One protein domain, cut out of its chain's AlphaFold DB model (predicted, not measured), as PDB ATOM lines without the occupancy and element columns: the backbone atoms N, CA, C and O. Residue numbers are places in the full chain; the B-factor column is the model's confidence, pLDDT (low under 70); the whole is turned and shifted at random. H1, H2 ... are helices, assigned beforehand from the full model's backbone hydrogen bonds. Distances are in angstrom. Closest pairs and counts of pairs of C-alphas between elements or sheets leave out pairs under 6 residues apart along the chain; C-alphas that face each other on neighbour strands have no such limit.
ATOM      1  N   ALA A   6     109.295 159.891 127.794       69.75
ATOM      2  CA  ALA A   6     108.362 160.035 126.687       69.75
ATOM      3  C   ALA A   6     108.938 159.428 125.401       69.75
ATOM      4  O   ALA A   6     108.332 158.531 124.831       69.75
ATOM      5  N   VAL A   7     110.174 159.792 125.038       77.94
ATOM      6  CA  VAL A   7     110.831 159.303 123.813       77.94
ATOM      7  C   VAL A   7     110.988 157.781 123.833       77.94
ATOM      8  O   VAL A   7     110.725 157.117 122.837       77.94
ATOM      9  N   ALA A   8     111.366 157.198 124.974       77.38
ATOM     10  CA  ALA A   8     111.477 155.744 125.097       77.38
ATOM     11  C   ALA A   8     110.115 155.033 124.966       77.38
ATOM     12  O   ALA A   8     110.038 153.946 124.393       77.38
ATOM     13  N   ALA A   9     109.036 155.635 125.476       75.75
ATOM     14  CA  ALA A   9     107.686 155.108 125.304       75.75
ATOM     15  C   ALA A   9     107.215 155.212 123.843       75.75
ATOM     16  O   ALA A   9     106.642 154.249 123.330       75.75
ATOM     17  N   ASP A  10     107.518 156.321 123.168       76.94
ATOM     18  CA  ASP A  10     107.188 156.541 121.757       76.94
ATOM     19  C   ASP A  10     107.926 155.550 120.850       76.94
ATOM     20  O   ASP A  10     107.326 154.964 119.953       76.94
ATOM     21  N   ILE A  11     109.201 155.262 121.139       82.81
ATOM     22  CA  ILE A  11     109.971 154.234 120.422       82.81
ATOM     23  C   ILE A  11     109.303 152.859 120.560       82.81
ATOM     24  O   ILE A  11     109.170 152.144 119.570       82.81
ATOM     25  N   VAL A  12     108.839 152.473 121.754       82.50
ATOM     26  CA  VAL A  12     108.138 151.186 121.933       82.50
ATOM     27  C   VAL A  12     106.808 151.157 121.177       82.50
ATOM     28  O   VAL A  12     106.446 150.117 120.624       82.50
ATOM     29  N   MET A  13     106.094 152.282 121.108       79.44
ATOM     30  CA  MET A  13     104.881 152.403 120.293       79.44
ATOM     31  C   MET A  13     105.188 152.273 118.795       79.44
ATOM     32  O   MET A  13     104.509 151.520 118.100       79.44
ATOM     33  N   PHE A  14     106.268 152.890 118.319       82.44
ATOM     34  CA  PHE A  14     106.739 152.742 116.943       82.44
ATOM     35  C   PHE A  14     107.159 151.298 116.620       82.44
ATOM     36  O   PHE A  14     106.801 150.747 115.578       82.44
ATOM     37  N   VAL A  15     107.873 150.628 117.531       85.19
ATOM     38  CA  VAL A  15     108.244 149.209 117.382       85.19
ATOM     39  C   VAL A  15     106.992 148.328 117.325       85.19
ATOM     40  O   VAL A  15     106.905 147.426 116.490       85.19
ATOM     41  N   ARG A  16     105.993 148.612 118.168       83.25
ATOM     42  CA  ARG A  16     104.696 147.920 118.185       83.25
ATOM     43  C   ARG A  16     103.963 148.033 116.847       83.25
ATOM     44  O   ARG A  16     103.412 147.042 116.377       83.25
ATOM     45  N   GLU A  17     103.980 149.210 116.234       80.81
ATOM     46  CA  GLU A  17     103.413 149.461 114.907       80.81
ATOM     47  C   GLU A  17     104.197 148.742 113.798       80.81
ATOM     48  O   GLU A  17     103.614 148.048 112.960       80.81
ATOM     49  N   THR A  18     105.527 148.832 113.842       83.50
ATOM     50  CA  THR A  18     106.432 148.242 112.847       83.50
ATOM     51  C   THR A  18     106.300 146.720 112.792       83.50
ATOM     52  O   THR A  18     106.191 146.152 111.707       83.50
ATOM     53  N   ILE A  19     106.239 146.053 113.951       84.38
ATOM     54  CA  ILE A  19     106.044 144.596 114.054       84.38
ATOM     55  C   ILE A  19     104.734 144.172 113.380       84.38
ATOM     56  O   ILE A  19     104.667 143.110 112.761       84.38
ATOM     57  N   ILE A  20     103.682 144.985 113.475       80.81
ATOM     58  CA  ILE A  20     102.380 144.653 112.889       80.81
ATOM     59  C   ILE A  20     102.379 144.868 111.380       80.81
ATOM     60  O   ILE A  20     101.898 143.990 110.662       80.81
ATOM     61  N   ARG A  21     102.940 145.985 110.907       79.81
ATOM     62  CA  ARG A  21     103.007 146.317 109.475       79.81
ATOM     63  C   ARG A  21     103.966 145.416 108.697       79.81
ATOM     64  O   ARG A  21     103.652 145.019 107.579       79.81
ATOM     65  N   HIS A  22     105.112 145.069 109.281       83.44
ATOM     66  CA  HIS A  22     106.187 144.347 108.600       83.44
ATOM     67  C   HIS A  22     106.451 142.985 109.246       83.44
ATOM     68  O   HIS A  22     107.332 142.825 110.088       83.44
ATOM     69  N   GLU A  23     105.711 141.965 108.802       82.81
ATOM     70  CA  GLU A  23     105.835 140.594 109.318       82.81
ATOM     71  C   GLU A  23     107.228 139.979 109.106       82.81
ATOM     72  O   GLU A  23     107.733 139.282 109.982       82.81
ATOM     73  N   GLN A  24     107.889 140.312 107.994       85.00
ATOM     74  CA  GLN A  24     109.217 139.793 107.643       85.00
ATOM     75  C   GLN A  24     110.331 140.267 108.590       85.00
ATOM     76  O   GLN A  24     111.353 139.603 108.714       85.00
ATOM     77  N   LEU A  25     110.150 141.409 109.262       87.12
ATOM     78  CA  LEU A  25     111.161 141.990 110.152       87.12
ATOM     79  C   LEU A  25     110.965 141.589 111.622       87.12
ATOM     80  O   LEU A  25     111.806 141.924 112.456       87.12
ATOM     81  N   ARG A  26     109.876 140.879 111.958       86.81
ATOM     82  CA  ARG A  26     109.500 140.589 113.353       86.81
ATOM     83  C   ARG A  26     110.593 139.857 114.117       86.81
ATOM     84  O   ARG A  26     110.922 140.270 115.221       86.81
ATOM     85  N   GLU A  27     111.166 138.811 113.531       88.25
ATOM     86  CA  GLU A  27     112.196 137.999 114.183       88.25
ATOM     87  C   GLU A  27     113.435 138.836 114.543       88.25
ATOM     88  O   GLU A  27     113.882 138.834 115.690       88.25
ATOM     89  N   SER A  28     113.929 139.643 113.599       88.56
ATOM     90  CA  SER A  28     115.085 140.522 113.815       88.56
ATOM     91  C   SER A  28     114.811 141.601 114.870       88.56
ATOM     92  O   SER A  28     115.647 141.843 115.743       88.56
ATOM     93  N   ILE A  29     113.626 142.221 114.824       89.06
ATOM     94  CA  ILE A  29     113.225 143.259 115.783       89.06
ATOM     95  C   ILE A  29     113.100 142.674 117.192       89.06
ATOM     96  O   ILE A  29     113.610 143.264 118.141       89.06
ATOM     97  N   LEU A  30     112.444 141.520 117.341       89.81
ATOM     98  CA  LEU A  30     112.246 140.875 118.640       89.81
ATOM     99  C   LEU A  30     113.567 140.383 119.243       89.81
ATOM    100  O   LEU A  30     113.743 140.501 120.452       89.81
ATOM    101  N   THR A  31     114.500 139.902 118.414       90.50
ATOM    102  CA  THR A  31     115.843 139.496 118.860       90.50
ATOM    103  C   THR A  31     116.600 140.686 119.452       90.50
ATOM    104  O   THR A  31     117.000 140.647 120.612       90.50
ATOM    105  N   ARG A  32     116.680 141.807 118.719       89.81
ATOM    106  CA  ARG A  32     117.306 143.041 119.234       89.81
ATOM    107  C   ARG A  32     116.597 143.602 120.466       89.81
ATOM    108  O   ARG A  32     117.244 144.141 121.362       89.81
ATOM    109  N   LEU A  33     115.267 143.504 120.512       90.31
ATOM    110  CA  LEU A  33     114.474 143.960 121.655       90.31
ATOM    111  C   LEU A  33     114.777 143.148 122.920       90.31
ATOM    112  O   LEU A  33     114.766 143.717 124.011       90.31
ATOM    113  N   ALA A  34     115.041 141.846 122.778       89.00
ATOM    114  CA  ALA A  34     115.448 140.983 123.880       89.00
ATOM    115  C   ALA A  34     116.852 141.345 124.384       89.00
ATOM    116  O   ALA A  34     117.002 141.616 125.570       89.00
ATOM    117  N   GLU A  35     117.832 141.481 123.486       88.94
ATOM    118  CA  GLU A  35     119.213 141.879 123.829       88.94
ATOM    119  C   GLU A  35     119.275 143.241 124.546       88.94
ATOM    120  O   GLU A  35     120.074 143.457 125.454       88.94
ATOM    121  N   SER A  36     118.392 144.170 124.170       88.62
ATOM    122  CA  SER A  36     118.353 145.520 124.751       88.62
ATOM    123  C   SER A  36     117.607 145.589 126.092       88.62
ATOM    124  O   SER A  36     117.562 146.650 126.718       88.62
ATOM    125  N   LEU A  37     116.980 144.497 126.553       86.44
ATOM    126  CA  LEU A  37     116.079 144.508 127.714       86.44
ATOM    127  C   LEU A  37     116.793 144.942 129.006       86.44
ATOM    128  O   LEU A  37     116.209 145.662 129.821       86.44
ATOM    129  N   ASN A  38     118.064 144.564 129.160       85.50
ATOM    130  CA  ASN A  38     118.884 144.879 130.330       85.50
ATOM    131  C   ASN A  38     119.345 146.353 130.378       85.50
ATOM    132  O   ASN A  38     119.784 146.840 131.419       85.50
ATOM    133  N   GLU A  39     119.215 147.108 129.283       86.00
ATOM    134  CA  GLU A  39     119.569 148.534 129.242       86.00
ATOM    135  C   GLU A  39     118.419 149.441 129.713       86.00
ATOM    136  O   GLU A  39     118.629 150.586 130.137       86.00
ATOM    137  N   ILE A  40     117.184 148.935 129.674       85.19
ATOM    138  CA  ILE A  40     115.979 149.723 129.929       85.19
ATOM    139  C   ILE A  40     115.793 149.927 131.436       85.19
ATOM    140  O   ILE A  40     115.651 148.987 132.214       85.19
ATOM    141  N   ARG A  41     115.726 151.192 131.865       85.44
ATOM    142  CA  ARG A  41     115.585 151.570 133.288       85.44
ATOM    143  C   ARG A  41     114.161 151.900 133.726       85.44
ATOM    144  O   ARG A  41     113.939 152.184 134.897       85.44
ATOM    145  N   GLN A  42     113.202 151.929 132.803       86.25
ATOM    146  CA  GLN A  42     111.844 152.413 133.061       86.25
ATOM    147  C   GLN A  42     110.821 151.280 133.017       86.25
ATOM    148  O   GLN A  42     110.621 150.665 131.971       86.25
ATOM    149  N   SER A  43     110.085 151.080 134.114       84.75
ATOM    150  CA  SER A  43     109.058 150.030 134.228       84.75
ATOM    151  C   SER A  43     108.020 150.061 133.099       84.75
ATOM    152  O   SER A  43     107.663 149.017 132.556       84.75
ATOM    153  N   ARG A  44     107.521 151.245 132.714       84.44
ATOM    154  CA  ARG A  44     106.488 151.370 131.667       84.44
ATOM    155  C   ARG A  44     106.975 150.856 130.309       84.44
ATOM    156  O   ARG A  44     106.234 150.148 129.634       84.44
ATOM    157  N   VAL A  45     108.211 151.190 129.947       87.12
ATOM    158  CA  VAL A  45     108.851 150.784 128.688       87.12
ATOM    159  C   VAL A  45     109.107 149.278 128.704       87.12
ATOM    160  O   VAL A  45     108.678 148.580 127.791       87.12
ATOM    161  N   ILE A  46     109.673 148.756 129.801       88.75
ATOM    162  CA  ILE A  46     109.912 147.316 129.993       88.75
ATOM    163  C   ILE A  46     108.613 146.512 129.851       88.75
ATOM    164  O   ILE A  46     108.590 145.496 129.161       88.75
ATOM    165  N   ARG A  47     107.509 146.970 130.456       88.81
ATOM    166  CA  ARG A  47     106.193 146.316 130.336       88.81
ATOM    167  C   ARG A  47     105.706 146.252 128.886       88.81
ATOM    168  O   ARG A  47     105.145 145.233 128.488       88.81
ATOM    169  N   GLY A  48     105.928 147.312 128.108       86.44
ATOM    170  CA  GLY A  48     105.629 147.334 126.676       86.44
ATOM    171  C   GLY A  48     106.467 146.320 125.894       86.44
ATOM    172  O   GLY A  48     105.909 145.530 125.133       86.44
ATOM    173  N   CYS A  49     107.777 146.270 126.151       89.81
ATOM    174  CA  CYS A  49     108.686 145.305 125.527       89.81
ATOM    175  C   CYS A  49     108.311 143.853 125.866       89.81
ATOM    176  O   CYS A  49     108.180 143.027 124.966       89.81
ATOM    177  N   LEU A  50     108.059 143.550 127.144       90.31
ATOM    178  CA  LEU A  50     107.636 142.221 127.605       90.31
ATOM    179  C   LEU A  50     106.333 141.767 126.940       90.31
ATOM    180  O   LEU A  50     106.207 140.608 126.548       90.31
ATOM    181  N   TRP A  51     105.371 142.679 126.768       89.56
ATOM    182  CA  TRP A  51     104.126 142.360 126.074       89.56
ATOM    183  C   TRP A  51     104.366 141.991 124.604       89.56
ATOM    184  O   TRP A  51     103.818 140.989 124.140       89.56
ATOM    185  N   LEU A  52     105.203 142.757 123.891       88.38
ATOM    186  CA  LEU A  52     105.566 142.480 122.496       88.38
ATOM    187  C   LEU A  52     106.266 141.123 122.359       88.38
ATOM    188  O   LEU A  52     105.836 140.294 121.555       88.38
ATOM    189  N   LEU A  53     107.276 140.869 123.194       89.25
ATOM    190  CA  LEU A  53     108.007 139.603 123.242       89.25
ATOM    191  C   LEU A  53     107.061 138.425 123.532       89.25
ATOM    192  O   LEU A  53     107.014 137.448 122.791       89.25
ATOM    193  N   GLY A  54     106.219 138.528 124.562       86.44
ATOM    194  CA  GLY A  54     105.282 137.459 124.912       86.44
ATOM    195  C   GLY A  54     104.196 137.210 123.863       86.44
ATOM    196  O   GLY A  54     103.677 136.099 123.758       86.44
ATOM    197  N   GLU A  55     103.791 138.233 123.110       84.50
ATOM    198  CA  GLU A  55     102.756 138.108 122.086       84.50
ATOM    199  C   GLU A  55     103.293 137.554 120.768       84.50
ATOM    200  O   GLU A  55     102.653 136.646 120.235       84.50
ATOM    201  N   PHE A  56     104.416 138.071 120.260       85.56
ATOM    202  CA  PHE A  56     104.891 137.821 118.893       85.56
ATOM    203  C   PHE A  56     106.047 136.815 118.788       85.56
ATOM    204  O   PHE A  56     106.149 136.152 117.758       85.56
ATOM    205  N   SER A  57     106.868 136.620 119.828       85.00
ATOM    206  CA  SER A  57     107.946 135.614 119.783       85.00
ATOM    207  C   SER A  57     107.446 134.180 119.536       85.00
ATOM    208  O   SER A  57     108.089 133.473 118.759       85.00
ATOM    209  N   PRO A  58     106.282 133.745 120.070       80.94
ATOM    210  CA  PRO A  58     105.724 132.425 119.763       80.94
ATOM    211  C   PRO A  58     105.425 132.169 118.280       80.94
ATOM    212  O   PRO A  58     105.390 131.011 117.874       80.94
ATOM    213  N   ASP A  59     105.204 133.218 117.482       79.19
ATOM    214  CA  ASP A  59     104.895 133.088 116.051       79.19
ATOM    215  C   ASP A  59     106.169 132.940 115.201       79.19
ATOM    216  O   ASP A  59     106.110 132.383 114.109       79.19
ATOM    217  N   CYS A  60     107.312 133.424 115.699       77.00
ATOM    218  CA  CYS A  60     108.586 133.423 114.972       77.00
ATOM    219  C   CYS A  60     109.383 132.122 115.170       77.00
ATOM    220  O   CYS A  60     110.300 131.845 114.409       77.00
ATOM    221  N   GLY A  61     109.037 131.304 116.171       79.88
ATOM    222  CA  GLY A  61     109.638 129.986 116.374       79.88
ATOM    223  C   GLY A  61     109.912 129.631 117.836       79.88
ATOM    224  O   GLY A  61     109.855 130.464 118.747       79.88
ATOM    225  N   LYS A  62     110.224 128.349 118.064       81.12
ATOM    226  CA  LYS A  62     110.543 127.817 119.400       81.12
ATOM    227  C   LYS A  62     111.895 128.307 119.919       81.12
ATOM    228  O   LYS A  62     112.020 128.549 121.114       81.12
ATOM    229  N   GLU A  63     112.870 128.458 119.026       82.06
ATOM    230  CA  GLU A  63     114.245 128.853 119.357       82.06
ATOM    231  C   GLU A  63     114.295 130.288 119.890       82.06
ATOM    232  O   GLU A  63     114.774 130.508 121.000       82.06
ATOM    233  N   LEU A  64     113.671 131.240 119.182       83.88
ATOM    234  CA  LEU A  64     113.542 132.619 119.662       83.88
ATOM    235  C   LEU A  64     112.785 132.681 120.996       83.88
ATOM    236  O   LEU A  64     113.189 133.388 121.913       83.88
ATOM    237  N   SER A  65     111.701 131.912 121.134       84.25
ATOM    238  CA  SER A  65     110.930 131.868 122.383       84.25
ATOM    239  C   SER A  65     111.758 131.370 123.572       84.25
ATOM    240  O   SER A  65     111.527 131.824 124.690       84.25
ATOM    241  N   GLN A  66     112.703 130.451 123.347       84.50
ATOM    242  CA  GLN A  66     113.620 129.972 124.379       84.50
ATOM    243  C   GLN A  66     114.714 131.002 124.691       84.50
ATOM    244  O   GLN A  66     114.932 131.294 125.861       84.50
ATOM    245  N   SER A  67     115.336 131.603 123.675       87.38
ATOM    246  CA  SER A  67     116.368 132.636 123.864       87.38
ATOM    247  C   SER A  67     115.835 133.846 124.642       87.38
ATOM    248  O   SER A  67     116.432 134.269 125.627       87.38
ATOM    249  N   VAL A  68     114.645 134.343 124.286       87.81
ATOM    250  CA  VAL A  68     113.985 135.447 125.004       87.81
ATOM    251  C   VAL A  68     113.688 135.079 126.461       87.81
ATOM    252  O   VAL A  68     113.723 135.926 127.349       87.81
ATOM    253  N   LEU A  69     113.350 133.817 126.717       87.44
ATOM    254  CA  LEU A  69     113.028 133.332 128.053       87.44
ATOM    255  C   LEU A  69     114.269 133.254 128.948       87.44
ATOM    256  O   LEU A  69     114.173 133.610 130.120       87.44
ATOM    257  N   GLU A  70     115.403 132.822 128.398       87.25
ATOM    258  CA  GLU A  70     116.706 132.821 129.072       87.25
ATOM    259  C   GLU A  70     117.130 134.259 129.417       87.25
ATOM    260  O   GLU A  70     117.390 134.547 130.582       87.25
ATOM    261  N   GLU A  71     117.014 135.195 128.472       88.12
ATOM    262  CA  GLU A  71     117.328 136.615 128.695       88.12
ATOM    263  C   GLU A  71     116.445 137.257 129.786       88.12
ATOM    264  O   GLU A  71     116.922 138.014 130.634       88.12
ATOM    265  N   ILE A  72     115.143 136.930 129.830       89.44
ATOM    266  CA  ILE A  72     114.242 137.390 130.905       89.44
ATOM    267  C   ILE A  72     114.684 136.834 132.266       89.44
ATOM    268  O   ILE A  72     114.606 137.543 133.272       89.44
ATOM    269  N   VAL A  73     115.119 135.571 132.327       87.94
ATOM    270  CA  VAL A  73     115.608 134.956 133.568       87.94
ATOM    271  C   VAL A  73     116.920 135.604 134.008       87.94
ATOM    272  O   VAL A  73     117.066 135.912 135.194       87.94
ATOM    273  N   ASP A  74     117.828 135.890 133.082       87.94
ATOM    274  CA  ASP A  74     119.098 136.566 133.354       87.94
ATOM    275  C   ASP A  74     118.874 138.000 133.848       87.94
ATOM    276  O   ASP A  74     119.443 138.410 134.863       87.94
ATOM    277  N   CYS A  75     117.919 138.721 133.250       87.25
ATOM    278  CA  CYS A  75     117.499 140.053 133.688       87.25
ATOM    279  C   CYS A  75     116.952 140.099 135.125       87.25
ATOM    280  O   CYS A  75     116.914 141.177 135.721       87.25
ATOM    281  N   VAL A  76     116.503 138.981 135.702       85.38
ATOM    282  CA  VAL A  76     115.926 138.929 137.061       85.38
ATOM    283  C   VAL A  76     116.836 138.189 138.051       85.38
ATOM    284  O   VAL A  76     116.650 138.270 139.271       85.38
ATOM    285  N   SER A  77     117.858 137.507 137.543       82.19
ATOM    286  CA  SER A  77     118.824 136.749 138.330       82.19
ATOM    287  C   SER A  77     119.816 137.654 139.076       82.19
ATOM    288  O   SER A  77     120.067 138.787 138.665       82.19
ATOM    289  N   PRO A  78     120.414 137.178 140.187       82.88
ATOM    290  CA  PRO A  78     120.137 135.926 140.898       82.88
ATOM    291  C   PRO A  78     118.839 135.940 141.728       82.88
ATOM    292  O   PRO A  78     118.506 136.912 142.414       82.88
ATOM    293  N   LEU A  79     118.138 134.805 141.710       79.88
ATOM    294  CA  LEU A  79     116.991 134.500 142.571       79.88
ATOM    295  C   LEU A  79     117.474 133.867 143.893       79.88
ATOM    296  O   LEU A  79     118.434 133.097 143.857       79.88
ATOM    297  N   PRO A  80     116.827 134.106 145.054       80.38
ATOM    298  CA  PRO A  80     115.588 134.859 145.278       80.38
ATOM    299  C   PRO A  80     115.789 136.385 145.330       80.38
ATOM    300  O   PRO A  80     116.821 136.880 145.784       80.38
ATOM    301  N   ILE A  81     114.772 137.146 144.909       80.81
ATOM    302  CA  ILE A  81     114.769 138.615 145.013       80.81
ATOM    303  C   ILE A  81     114.441 138.995 146.457       80.81
ATOM    304  O   ILE A  81     113.360 138.678 146.956       80.81
ATOM    305  N   LYS A  82     115.369 139.671 147.134       77.62
ATOM    306  CA  LYS A  82     115.128 140.221 148.472       77.62
ATOM    307  C   LYS A  82     114.456 141.598 148.332       77.62
ATOM    308  O   LYS A  82     114.972 142.412 147.562       77.62
ATOM    309  N   PRO A  83     113.338 141.876 149.033       70.25
ATOM    310  CA  PRO A  83     112.769 143.220 149.068       70.25
ATOM    311  C   PRO A  83     113.768 144.185 149.711       70.25
ATOM    312  O   PRO A  83     114.566 143.794 150.570       70.25
ATOM    313  N   LYS A  84     113.751 145.449 149.290       65.56
ATOM    314  CA  LYS A  84     114.570 146.484 149.925       65.56
ATOM    315  C   LYS A  84     114.047 146.708 151.350       65.56
ATOM    316  O   LYS A  84     112.888 147.071 151.512       65.56
ATOM    317  N   THR A 139     120.820 144.156 137.790       82.19
ATOM    318  CA  THR A 139     120.109 144.568 136.568       82.19
ATOM    319  C   THR A 139     118.989 145.576 136.908       82.19
ATOM    320  O   THR A 139     118.423 145.545 138.014       82.19
ATOM    321  N   PRO A 140     118.630 146.500 135.997       84.50
ATOM    322  CA  PRO A 140     117.617 147.518 136.264       84.50
ATOM    323  C   PRO A 140     116.227 146.913 136.484       84.50
ATOM    324  O   PRO A 140     115.497 147.375 137.360       84.50
ATOM    325  N   MET A 141     115.876 145.844 135.761       84.44
ATOM    326  CA  MET A 141     114.608 145.133 135.949       84.44
ATOM    327  C   MET A 141     114.500 144.539 137.361       84.44
ATOM    328  O   MET A 141     113.490 144.746 138.035       84.44
ATOM    329  N   ARG A 142     115.555 143.871 137.851       86.81
ATOM    330  CA  ARG A 142     115.602 143.329 139.218       86.81
ATOM    331  C   ARG A 142     115.472 144.427 140.267       86.81
ATOM    332  O   ARG A 142     114.753 144.248 141.248       86.81
ATOM    333  N   LYS A 143     116.131 145.570 140.052       85.88
ATOM    334  CA  LYS A 143     116.041 146.730 140.947       85.88
ATOM    335  C   LYS A 143     114.605 147.257 141.052       85.88
ATOM    336  O   LYS A 143     114.123 147.422 142.165       85.88
ATOM    337  N   LEU A 144     113.916 147.455 139.926       85.19
ATOM    338  CA  LEU A 144     112.533 147.952 139.904       85.19
ATOM    339  C   LEU A 144     111.549 146.991 140.590       85.19
ATOM    340  O   LEU A 144     110.653 147.422 141.310       85.19
ATOM    341  N   ILE A 145     111.735 145.681 140.400       86.19
ATOM    342  CA  ILE A 145     110.918 144.658 141.066       86.19
ATOM    343  C   ILE A 145     111.185 144.659 142.580       86.19
ATOM    344  O   ILE A 145     110.244 144.623 143.370       86.19
ATOM    345  N   ALA A 146     112.449 144.760 143.001       84.88
ATOM    346  CA  ALA A 146     112.822 144.839 144.416       84.88
ATOM    347  C   ALA A 146     112.367 146.144 145.104       84.88
ATOM    348  O   ALA A 146     112.203 146.162 146.323       84.88
ATOM    349  N   GLU A 147     112.160 147.219 144.334       81.12
ATOM    350  CA  GLU A 147     111.593 148.502 144.780       81.12
ATOM    351  C   GLU A 147     110.059 148.473 144.933       81.12
ATOM    352  O   GLU A 147     109.481 149.439 145.430       81.12
ATOM    353  N   GLY A 148     109.400 147.368 144.567       77.12
ATOM    354  CA  GLY A 148     107.975 147.149 144.826       77.12
ATOM    355  C   GLY A 148     107.044 147.394 143.637       77.12
ATOM    356  O   GLY A 148     105.874 147.707 143.838       77.12
ATOM    357  N   ASP A 149     107.522 147.276 142.393       83.62
ATOM    358  CA  ASP A 149     106.642 147.269 141.215       83.62
ATOM    359  C   ASP A 149     106.031 145.872 140.980       83.62
ATOM    360  O   ASP A 149     106.558 145.035 140.236       83.62
ATOM    361  N   SER A 150     104.892 145.623 141.627       83.00
ATOM    362  CA  SER A 150     104.133 144.369 141.536       83.00
ATOM    363  C   SER A 150     103.551 144.104 140.142       83.00
ATOM    364  O   SER A 150     103.410 142.949 139.715       83.00
ATOM    365  N   LEU A 151     103.252 145.160 139.381       85.62
ATOM    366  CA  LEU A 151     102.713 145.055 138.029       85.62
ATOM    367  C   LEU A 151     103.794 144.601 137.044       85.62
ATOM    368  O   LEU A 151     103.536 143.740 136.199       85.62
ATOM    369  N   LEU A 152     105.010 145.142 137.165       87.94
ATOM    370  CA  LEU A 152     106.165 144.668 136.406       87.94
ATOM    371  C   LEU A 152     106.478 143.202 136.743       87.94
ATOM    372  O   LEU A 152     106.628 142.395 135.826       87.94
ATOM    373  N   ALA A 153     106.490 142.841 138.031       87.88
ATOM    374  CA  ALA A 153     106.674 141.460 138.482       87.88
ATOM    375  C   ALA A 153     105.634 140.504 137.867       87.88
ATOM    376  O   ALA A 153     105.977 139.446 137.333       87.88
ATOM    377  N   THR A 154     104.361 140.907 137.862       89.56
ATOM    378  CA  THR A 154     103.276 140.126 137.256       89.56
ATOM    379  C   THR A 154     103.475 139.959 135.749       89.56
ATOM    380  O   THR A 154     103.338 138.851 135.231       89.56
ATOM    381  N   MET A 155     103.848 141.027 135.037       88.75
ATOM    382  CA  MET A 155     104.091 140.979 133.589       88.75
ATOM    383  C   MET A 155     105.265 140.072 133.219       88.75
ATOM    384  O   MET A 155     105.159 139.341 132.233       88.75
ATOM    385  N   VAL A 156     106.344 140.057 134.007       90.69
ATOM    386  CA  VAL A 156     107.459 139.110 133.824       90.69
ATOM    387  C   VAL A 156     106.954 137.669 133.929       90.69
ATOM    388  O   VAL A 156     107.183 136.866 133.024       90.69
ATOM    389  N   GLY A 157     106.196 137.351 134.983       89.25
ATOM    390  CA  GLY A 157     105.670 136.002 135.190       89.25
ATOM    391  C   GLY A 157     104.686 135.548 134.107       89.25
ATOM    392  O   GLY A 157     104.771 134.421 133.607       89.25
ATOM    393  N   VAL A 158     103.782 136.438 133.686       89.25
ATOM    394  CA  VAL A 158     102.832 136.170 132.595       89.25
ATOM    395  C   VAL A 158     103.569 135.963 131.272       89.25
ATOM    396  O   VAL A 158     103.263 135.014 130.553       89.25
ATOM    397  N   THR A 159     104.560 136.799 130.962       89.88
ATOM    398  CA  THR A 159     105.342 136.711 129.718       89.88
ATOM    399  C   THR A 159     106.129 135.405 129.653       89.88
ATOM    400  O   THR A 159     106.004 134.675 128.671       89.88
ATOM    401  N   ALA A 160     106.843 135.044 130.724       88.69
ATOM    402  CA  ALA A 160     107.582 133.784 130.808       88.69
ATOM    403  C   ALA A 160     106.663 132.561 130.621       88.69
ATOM    404  O   ALA A 160     106.957 131.646 129.850       88.69
ATOM    405  N   THR A 161     105.493 132.575 131.263       87.50
ATOM    406  CA  THR A 161     104.506 131.489 131.140       87.50
ATOM    407  C   THR A 161     103.912 131.414 129.736       87.50
ATOM    408  O   THR A 161     103.705 130.327 129.195       87.50
ATOM    409  N   LYS A 162     103.659 132.566 129.113       86.06
ATOM    410  CA  LYS A 162     103.133 132.649 127.753       86.06
ATOM    411  C   LYS A 162     104.132 132.126 126.725       86.06
ATOM    412  O   LYS A 162     103.722 131.359 125.857       86.06
ATOM    413  N   LEU A 163     105.418 132.453 126.853       85.44
ATOM    414  CA  LEU A 163     106.480 131.901 126.002       85.44
ATOM    415  C   LEU A 163     106.569 130.373 126.136       85.44
ATOM    416  O   LEU A 163     106.620 129.671 125.127       85.44
ATOM    417  N   LEU A 164     106.460 129.837 127.357       82.31
ATOM    418  CA  LEU A 164     106.437 128.389 127.588       82.31
ATOM    419  C   LEU A 164     105.225 127.695 126.944       82.31
ATOM    420  O   LEU A 164     105.381 126.687 126.249       82.31
ATOM    421  N   VAL A 165     104.014 128.210 127.183       80.06
ATOM    422  CA  VAL A 165     102.757 127.558 126.777       80.06
ATOM    423  C   VAL A 165     102.430 127.813 125.302       80.06
ATOM    424  O   VAL A 165     102.157 126.866 124.560       80.06
ATOM    425  N   LYS A 166     102.448 129.079 124.859       74.19
ATOM    426  CA  LYS A 166     102.104 129.482 123.483       74.19
ATOM    427  C   LYS A 166     103.241 129.169 122.513       74.19
ATOM    428  O   LYS A 166     102.964 128.649 121.440       74.19
ATOM    429  N   GLY A 167     104.496 129.388 122.916       66.06
ATOM    430  CA  GLY A 167     105.674 129.032 122.114       66.06
ATOM    431  C   GLY A 167     105.885 127.522 121.968       66.06
ATOM    432  O   GLY A 167     106.783 127.090 121.257       66.06
ATOM    433  N   GLY A 168     105.079 126.682 122.633       68.62
ATOM    434  CA  GLY A 168     105.196 125.224 122.543       68.62
ATOM    435  C   GLY A 168     106.512 124.683 123.114       68.62
ATOM    436  O   GLY A 168     106.913 123.569 122.775       68.62
ATOM    437  N   VAL A 169     107.168 125.474 123.965       69.62
ATOM    438  CA  VAL A 169     108.455 125.176 124.602       69.62
ATOM    439  C   VAL A 169     108.250 124.294 125.841       69.62
ATOM    440  O   VAL A 169     109.123 123.507 126.179       69.62
ATOM    441  N   LEU A 170     107.060 124.301 126.459       70.56
ATOM    442  CA  LEU A 170     106.754 123.576 127.704       70.56
ATOM    443  C   LEU A 170     107.147 122.084 127.712       70.56
ATOM    444  O   LEU A 170     107.546 121.566 128.755       70.56
ATOM    445  N   HIS A 171     107.025 121.393 126.574       69.75
ATOM    446  CA  HIS A 171     107.374 119.971 126.434       69.75
ATOM    447  C   HIS A 171     108.716 119.723 125.732       69.75
ATOM    448  O   HIS A 171     109.174 118.586 125.701       69.75
ATOM    449  N   SER A 172     109.317 120.755 125.137       69.88
ATOM    450  CA  SER A 172     110.564 120.658 124.362       69.88
ATOM    451  C   SER A 172     111.776 121.236 125.107       69.88
ATOM    452  O   SER A 172     112.905 120.985 124.709       69.88
ATOM    453  N   CYS A 173     111.550 121.995 126.179       70.69
ATOM    454  CA  CYS A 173     112.586 122.671 126.952       70.69
ATOM    455  C   CYS A 173     113.318 121.720 127.913       70.69
ATOM    456  O   CYS A 173     112.683 120.820 128.478       70.69
ATOM    457  N   PRO A 174     114.615 121.952 128.191       77.00
ATOM    458  CA  PRO A 174     115.311 121.277 129.276       77.00
ATOM    459  C   PRO A 174     114.581 121.443 130.616       77.00
ATOM    460  O   PRO A 174     114.099 122.522 130.966       77.00
ATOM    461  N   VAL A 175     114.555 120.372 131.415       78.19
ATOM    462  CA  VAL A 175     113.915 120.362 132.746       78.19
ATOM    463  C   VAL A 175     114.482 121.462 133.658       78.19
ATOM    464  O   VAL A 175     113.758 122.016 134.482       78.19
ATOM    465  N   VAL A 176     115.755 121.824 133.470       82.12
ATOM    466  CA  VAL A 176     116.445 122.889 134.212       82.12
ATOM    467  C   VAL A 176     115.752 124.240 134.033       82.12
ATOM    468  O   VAL A 176     115.401 124.875 135.024       82.12
ATOM    469  N   VAL A 177     115.474 124.637 132.791       78.62
ATOM    470  CA  VAL A 177     114.843 125.926 132.465       78.62
ATOM    471  C   VAL A 177     113.414 125.973 133.008       78.62
ATOM    472  O   VAL A 177     113.001 126.953 133.629       78.62
ATOM    473  N   LYS A 178     112.665 124.867 132.891       79.88
ATOM    474  CA  LYS A 178     111.327 124.752 133.493       79.88
ATOM    475  C   LYS A 178     111.368 124.965 135.010       79.88
ATOM    476  O   LYS A 178     110.535 125.693 135.551       79.88
ATOM    477  N   ASN A 179     112.331 124.350 135.693       85.50
ATOM    478  CA  ASN A 179     112.485 124.482 137.140       85.50
ATOM    479  C   ASN A 179     112.899 125.901 137.545       85.50
ATOM    480  O   ASN A 179     112.354 126.427 138.515       85.50
ATOM    481  N   GLN A 180     113.797 126.538 136.789       84.38
ATOM    482  CA  GLN A 180     114.193 127.933 137.004       84.38
ATOM    483  C   GLN A 180     112.997 128.884 136.891       84.38
ATOM    484  O   GLN A 180     112.825 129.751 137.743       84.38
ATOM    485  N   ILE A 181     112.117 128.686 135.908       85.25
ATOM    486  CA  ILE A 181     110.931 129.534 135.724       85.25
ATOM    487  C   ILE A 181     109.887 129.285 136.811       85.25
ATOM    488  O   ILE A 181     109.304 130.231 137.338       85.25
ATOM    489  N   CYS A 182     109.670 128.029 137.209       86.56
ATOM    490  CA  CYS A 182     108.835 127.723 138.372       86.56
ATOM    491  C   CYS A 182     109.376 128.401 139.640       86.56
ATOM    492  O   CYS A 182     108.600 128.955 140.418       86.56
ATOM    493  N   PHE A 183     110.699 128.395 139.830       88.56
ATOM    494  CA  PHE A 183     111.350 129.069 140.948       88.56
ATOM    495  C   PHE A 183     111.209 130.594 140.860       88.56
ATOM    496  O   PHE A 183     110.902 131.232 141.866       88.56
ATOM    497  N   LEU A 184     111.361 131.183 139.671       88.75
ATOM    498  CA  LEU A 184     111.106 132.601 139.416       88.75
ATOM    499  C   LEU A 184     109.676 132.978 139.813       88.75
ATOM    500  O   LEU A 184     109.483 133.864 140.639       88.75
ATOM    501  N   LEU A 185     108.674 132.270 139.289       88.00
ATOM    502  CA  LEU A 185     107.266 132.545 139.583       88.00
ATOM    503  C   LEU A 185     106.949 132.407 141.073       88.00
ATOM    504  O   LEU A 185     106.269 133.266 141.629       88.00
ATOM    505  N   ALA A 186     107.462 131.366 141.734       88.19
ATOM    506  CA  ALA A 186     107.272 131.178 143.170       88.19
ATOM    507  C   ALA A 186     107.899 132.322 143.988       88.19
ATOM    508  O   ALA A 186     107.295 132.791 144.953       88.19
ATOM    509  N   ASN A 187     109.078 132.809 143.588       88.62
ATOM    510  CA  ASN A 187     109.703 133.974 144.215       88.62
ATOM    511  C   ASN A 187     108.887 135.254 144.001       88.62
ATOM    512  O   ASN A 187     108.705 136.006 144.953       88.62
ATOM    513  N   LEU A 188     108.361 135.484 142.794       86.75
ATOM    514  CA  LEU A 188     107.527 136.654 142.496       86.75
ATOM    515  C   LEU A 188     106.207 136.629 143.278       86.75
ATOM    516  O   LEU A 188     105.808 137.659 143.809       86.75
ATOM    517  N   VAL A 189     105.568 135.460 143.425       87.00
ATOM    518  CA  VAL A 189     104.380 135.295 144.284       87.00
ATOM    519  C   VAL A 189     104.699 135.704 145.720       87.00
ATOM    520  O   VAL A 189     104.009 136.551 146.277       87.00
ATOM    521  N   ARG A 190     105.777 135.156 146.298       84.81
ATOM    522  CA  ARG A 190     106.187 135.488 147.672       84.81
ATOM    523  C   ARG A 190     106.538 136.965 147.834       84.81
ATOM    524  O   ARG A 190     106.246 137.542 148.876       84.81
ATOM    525  N   LEU A 191     107.162 137.573 146.826       83.69
ATOM    526  CA  LEU A 191     107.493 138.994 146.837       83.69
ATOM    527  C   LEU A 191     106.222 139.854 146.855       83.69
ATOM    528  O   LEU A 191     106.087 140.692 147.741       83.69
ATOM    529  N   CYS A 192     105.272 139.609 145.947       82.38
ATOM    530  CA  CYS A 192     104.006 140.348 145.898       82.38
ATOM    531  C   CYS A 192     103.157 140.135 147.164       82.38
ATOM    532  O   CYS A 192     102.573 141.083 147.680       82.38
ATOM    533  N   GLU A 193     103.127 138.920 147.723       81.56
ATOM    534  CA  GLU A 193     102.450 138.659 149.001       81.56
ATOM    535  C   GLU A 193     103.062 139.467 150.152       81.56
ATOM    536  O   GLU A 193     102.332 140.012 150.979       81.56
ATOM    537  N   ASN A 194     104.390 139.569 150.216       78.31
ATOM    538  CA  ASN A 194     105.061 140.341 151.259       78.31
ATOM    539  C   ASN A 194     104.817 141.849 151.103       78.31
ATOM    540  O   ASN A 194     104.568 142.516 152.103       78.31
ATOM    541  N   LEU A 195     104.820 142.363 149.868       73.31
ATOM    542  CA  LEU A 195     104.491 143.762 149.573       73.31
ATOM    543  C   LEU A 195     103.048 144.096 149.986       73.31
ATOM    544  O   LEU A 195     102.829 145.062 150.712       73.31
ATOM    545  N   SER A 196     102.083 143.231 149.653       70.00
ATOM    546  CA  SER A 196     100.675 143.422 150.041       70.00
ATOM    547  C   SER A 196     100.443 143.424 151.560       70.00
ATOM    548  O   SER A 196      99.545 144.100 152.058       70.00
ATOM    549  N   LYS A 197     101.261 142.680 152.321       69.31
ATOM    550  CA  LYS A 197     101.164 142.609 153.788       69.31
ATOM    551  C   LYS A 197     101.755 143.839 154.472       69.31
ATOM    552  O   LYS A 197     101.303 144.183 155.558       69.31
ATOM    553  N   GLN A 198     102.750 144.482 153.859       62.53
ATOM    554  CA  GLN A 198     103.351 145.708 154.388       62.53
ATOM    555  C   GLN A 198     102.422 146.919 154.231       62.53
ATOM    556  O   GLN A 198     102.335 147.719 155.156       62.53
ATOM    557  N   ALA A 221      97.637 140.473 141.479       80.19
ATOM    558  CA  ALA A 221      98.986 140.079 141.069       80.19
ATOM    559  C   ALA A 221      99.317 138.649 141.523       80.19
ATOM    560  O   ALA A 221      99.676 137.785 140.716       80.19
ATOM    561  N   VAL A 222      99.103 138.369 142.812       84.00
ATOM    562  CA  VAL A 222      99.300 137.041 143.416       84.00
ATOM    563  C   VAL A 222      98.391 136.002 142.756       84.00
ATOM    564  O   VAL A 222      98.842 134.909 142.399       84.00
ATOM    565  N   SER A 223      97.124 136.353 142.520       84.69
ATOM    566  CA  SER A 223      96.153 135.472 141.863       84.69
ATOM    567  C   SER A 223      96.588 135.100 140.441       84.69
ATOM    568  O   SER A 223      96.566 133.921 140.071       84.69
ATOM    569  N   ARG A 224      97.047 136.079 139.651       85.75
ATOM    570  CA  ARG A 224      97.540 135.882 138.277       85.75
ATOM    571  C   ARG A 224      98.836 135.073 138.227       85.75
ATOM    572  O   ARG A 224      98.944 134.148 137.421       85.75
ATOM    573  N   LEU A 225      99.801 135.355 139.100       87.69
ATOM    574  CA  LEU A 225     101.050 134.588 139.176       87.69
ATOM    575  C   LEU A 225     100.804 133.141 139.631       87.69
ATOM    576  O   LEU A 225     101.379 132.202 139.080       87.69
ATOM    577  N   THR A 226      99.873 132.924 140.561       86.56
ATOM    578  CA  THR A 226      99.472 131.575 140.992       86.56
ATOM    579  C   THR A 226      98.817 130.789 139.853       86.56
ATOM    580  O   THR A 226      99.083 129.599 139.677       86.56
ATOM    581  N   GLN A 227      97.982 131.442 139.038       84.88
ATOM    582  CA  GLN A 227      97.428 130.848 137.817       84.88
ATOM    583  C   GLN A 227      98.535 130.438 136.831       84.88
ATOM    584  O   GLN A 227      98.463 129.347 136.265       84.88
ATOM    585  N   CYS A 228      99.581 131.257 136.685       86.62
ATOM    586  CA  CYS A 228     100.742 130.944 135.852       86.62
ATOM    587  C   CYS A 228     101.484 129.684 136.334       86.62
ATOM    588  O   CYS A 228     101.761 128.788 135.538       86.62
ATOM    589  N   ILE A 229     101.722 129.551 137.644       86.31
ATOM    590  CA  ILE A 229     102.334 128.344 138.228       86.31
ATOM    591  C   ILE A 229     101.464 127.112 137.953       86.31
ATOM    592  O   ILE A 229     101.967 126.078 137.508       86.31
ATOM    593  N   ARG A 230     100.144 127.221 138.160       83.56
ATOM    594  CA  ARG A 230      99.206 126.123 137.875       83.56
ATOM    595  C   ARG A 230      99.247 125.702 136.408       83.56
ATOM    596  O   ARG A 230      99.163 124.507 136.140       83.56
ATOM    597  N   ALA A 231      99.417 126.642 135.478       80.25
ATOM    598  CA  ALA A 231      99.525 126.345 134.051       80.25
ATOM    599  C   ALA A 231     100.782 125.525 133.697       80.25
ATOM    600  O   ALA A 231     100.722 124.686 132.803       80.25
ATOM    601  N   ILE A 232     101.901 125.732 134.402       80.19
ATOM    602  CA  ILE A 232     103.176 125.032 134.143       80.19
ATOM    603  C   ILE A 232     103.242 123.671 134.856       80.19
ATOM    604  O   ILE A 232     103.813 122.706 134.330       80.19
ATOM    605  N   VAL A 233     102.696 123.600 136.075       79.44
ATOM    606  CA  VAL A 233     102.776 122.418 136.946       79.44
ATOM    607  C   VAL A 233     101.696 121.392 136.616       79.44
ATOM    608  O   VAL A 233     101.970 120.198 136.692       79.44
ATOM    609  N   ALA A 234     100.485 121.814 136.236       67.62
ATOM    610  CA  ALA A 234      99.406 120.872 135.966       67.62
ATOM    611  C   ALA A 234      99.594 120.199 134.588       67.62
ATOM    612  O   ALA A 234      99.449 120.864 133.564       67.62
ATOM    613  N   PRO A 235      99.804 118.870 134.511       55.84
ATOM    614  CA  PRO A 235      99.965 118.141 133.245       55.84
ATOM    615  C   PRO A 235      98.639 117.959 132.480       55.84
ATOM    616  O   PRO A 235      98.528 117.132 131.573       55.84
ATOM    617  N   ASN A 236      97.589 118.690 132.858       61.50
ATOM    618  CA  ASN A 236      96.271 118.517 132.280       61.50
ATOM    619  C   ASN A 236      96.161 119.323 130.981       61.50
ATOM    620  O   ASN A 236      96.026 120.549 131.009       61.50
ATOM    621  N   LYS A 237      96.117 118.618 129.842       66.62
ATOM    622  CA  LYS A 237      95.898 119.193 128.500       66.62
ATOM    623  C   LYS A 237      94.679 120.125 128.429       66.62
ATOM    624  O   LYS A 237      94.557 120.883 127.473       66.62
ATOM    625  N   SER A 238      93.732 120.034 129.369       65.94
ATOM    626  CA  SER A 238      92.562 120.918 129.459       65.94
ATOM    627  C   SER A 238      92.911 122.341 129.931       65.94
ATOM    628  O   SER A 238      92.422 123.321 129.367       65.94
ATOM    629  N   ILE A 239      93.802 122.471 130.922       65.62
ATOM    630  CA  ILE A 239      94.251 123.769 131.453       65.62
ATOM    631  C   ILE A 239      95.122 124.460 130.408       65.62
ATOM    632  O   ILE A 239      94.863 125.604 130.048       65.62
ATOM    633  N   GLU A 240      96.065 123.724 129.821       65.69
ATOM    634  CA  GLU A 240      96.894 124.213 128.721       65.69
ATOM    635  C   GLU A 240      96.044 124.690 127.529       65.69
ATOM    636  O   GLU A 240      96.284 125.768 126.993       65.69
ATOM    637  N   ARG A 241      94.991 123.945 127.152       68.81
ATOM    638  CA  ARG A 241      94.032 124.374 126.117       68.81
ATOM    639  C   ARG A 241      93.267 125.635 126.504       68.81
ATOM    640  O   ARG A 241      92.988 126.447 125.631       68.81
ATOM    641  N   SER A 242      92.933 125.808 127.779       69.81
ATOM    642  CA  SER A 242      92.212 126.991 128.258       69.81
ATOM    643  C   SER A 242      93.090 128.239 128.192       69.81
ATOM    644  O   SER A 242      92.640 129.242 127.649       69.81
ATOM    645  N   PHE A 243      94.357 128.145 128.605       69.38
ATOM    646  CA  PHE A 243      95.338 129.226 128.451       69.38
ATOM    647  C   PHE A 243      95.692 129.489 126.987       69.38
ATOM    648  O   PHE A 243      95.724 130.638 126.562       69.38
ATOM    649  N   LYS A 244      95.875 128.446 126.166       68.06
ATOM    650  CA  LYS A 244      96.043 128.600 124.710       68.06
ATOM    651  C   LYS A 244      94.815 129.229 124.055       68.06
ATOM    652  O   LYS A 244      94.961 129.936 123.067       68.06
ATOM    653  N   ARG A 245      93.614 129.022 124.594       68.81
ATOM    654  CA  ARG A 245      92.392 129.674 124.113       68.81
ATOM    655  C   ARG A 245      92.308 131.130 124.576       68.81
ATOM    656  O   ARG A 245      92.055 131.994 123.749       68.81
ATOM    657  N   GLU A 246      92.579 131.415 125.844       69.19
ATOM    658  CA  GLU A 246      92.606 132.781 126.389       69.19
ATOM    659  C   GLU A 246      93.683 133.644 125.706       69.19
ATOM    660  O   GLU A 246      93.409 134.767 125.293       69.19
ATOM    661  N   TRP A 247      94.887 133.102 125.509       69.25
ATOM    662  CA  TRP A 247      96.017 133.812 124.898       69.25
ATOM    663  C   TRP A 247      96.132 133.656 123.378       69.25
ATOM    664  O   TRP A 247      96.838 134.441 122.750       69.25
ATOM    665  N   GLY A 248      95.490 132.652 122.778       56.16
ATOM    666  CA  GLY A 248      95.633 132.324 121.354       56.16
ATOM    667  C   GLY A 248      94.335 132.319 120.543       56.16
ATOM    668  O   GLY A 248      94.380 132.614 119.357       56.16
ATOM    669  N   SER A 249      93.166 132.048 121.134       46.69
ATOM    670  CA  SER A 249      91.912 131.912 120.364       46.69
ATOM    671  C   SER A 249      91.196 133.230 120.086       46.69
ATOM    672  O   SER A 249      90.262 133.241 119.291       46.69
ATOM    673  N   GLY A 250      91.580 134.330 120.732       51.78
ATOM    674  CA  GLY A 250      90.905 135.606 120.511       51.78
ATOM    675  C   GLY A 250      91.536 136.467 119.425       51.78
ATOM    676  O   GLY A 250      90.843 137.308 118.858       51.78
TER     677      GLY A 250
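AT A GLANCE: This is residues 6 to 84, 139 to 198 and 221 to 250 of the 637 residues of the protein "Coatomer beta subunit, putative" of Perkinsus marinus (strain ATCC 50983 / TXsc) (UniProt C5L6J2). Seven helices form an up-and-down bundle, each running against the one before it: H1, H3, H6 and H8 lie side by side in one layer, and H2, H4 and H7 make a second layer over it. Short H5 crosses one end near H3, H4 and H6, and H9 packs across H6 on the side away from H4. The 169 printed residues have nine named helices, H1 to H9 in order, and no named strand: all helix, compact, radius of gyration of the C-alphas 15.4 A, spans 44 by 40 by 28 A.

HOW THE PARTS SIT: H1, residues 6 to 21, and H3, residues 43 to 60, touch at Ala 9 and Val 45, their closest C-alphas, 5.6 A, with residues 44 to 52 of H3 alone. H2, residues 23 to 35, and H4, residues 62 to 76, touch at a shallow tilt of 27 degrees, closest C-alphas Ala 34 and Val 68, 5.8 A. H6, residues 150 to 166, is the hub and touches six helices, among them H3, at 4 degrees, closest C-alphas Gly 54 and Thr 159, 4.9 A. Each O i to N i+4 pair is within hydrogen-bond range but in H1, 11 of 12, H2, 7 of 9, and H3, 11 of 14.

IN THESE COORDINATES: C-alpha 6 is at (108.362, 160.035, 126.687). H5 is residues 140 to 146, H7 175 to 198, 35.0 A long, H8 221 to 233 and H9 237 to 248, ending at (95.633, 132.324, 121.354).

THE WHOLE: Residues 85 to 138 and 199 to 220 are not printed, with C-alpha gaps of 14.6 A and 15.1 A. No link printed whole is long. In the printed part 26 residues have pLDDT under 70, among them residues 234 to 250.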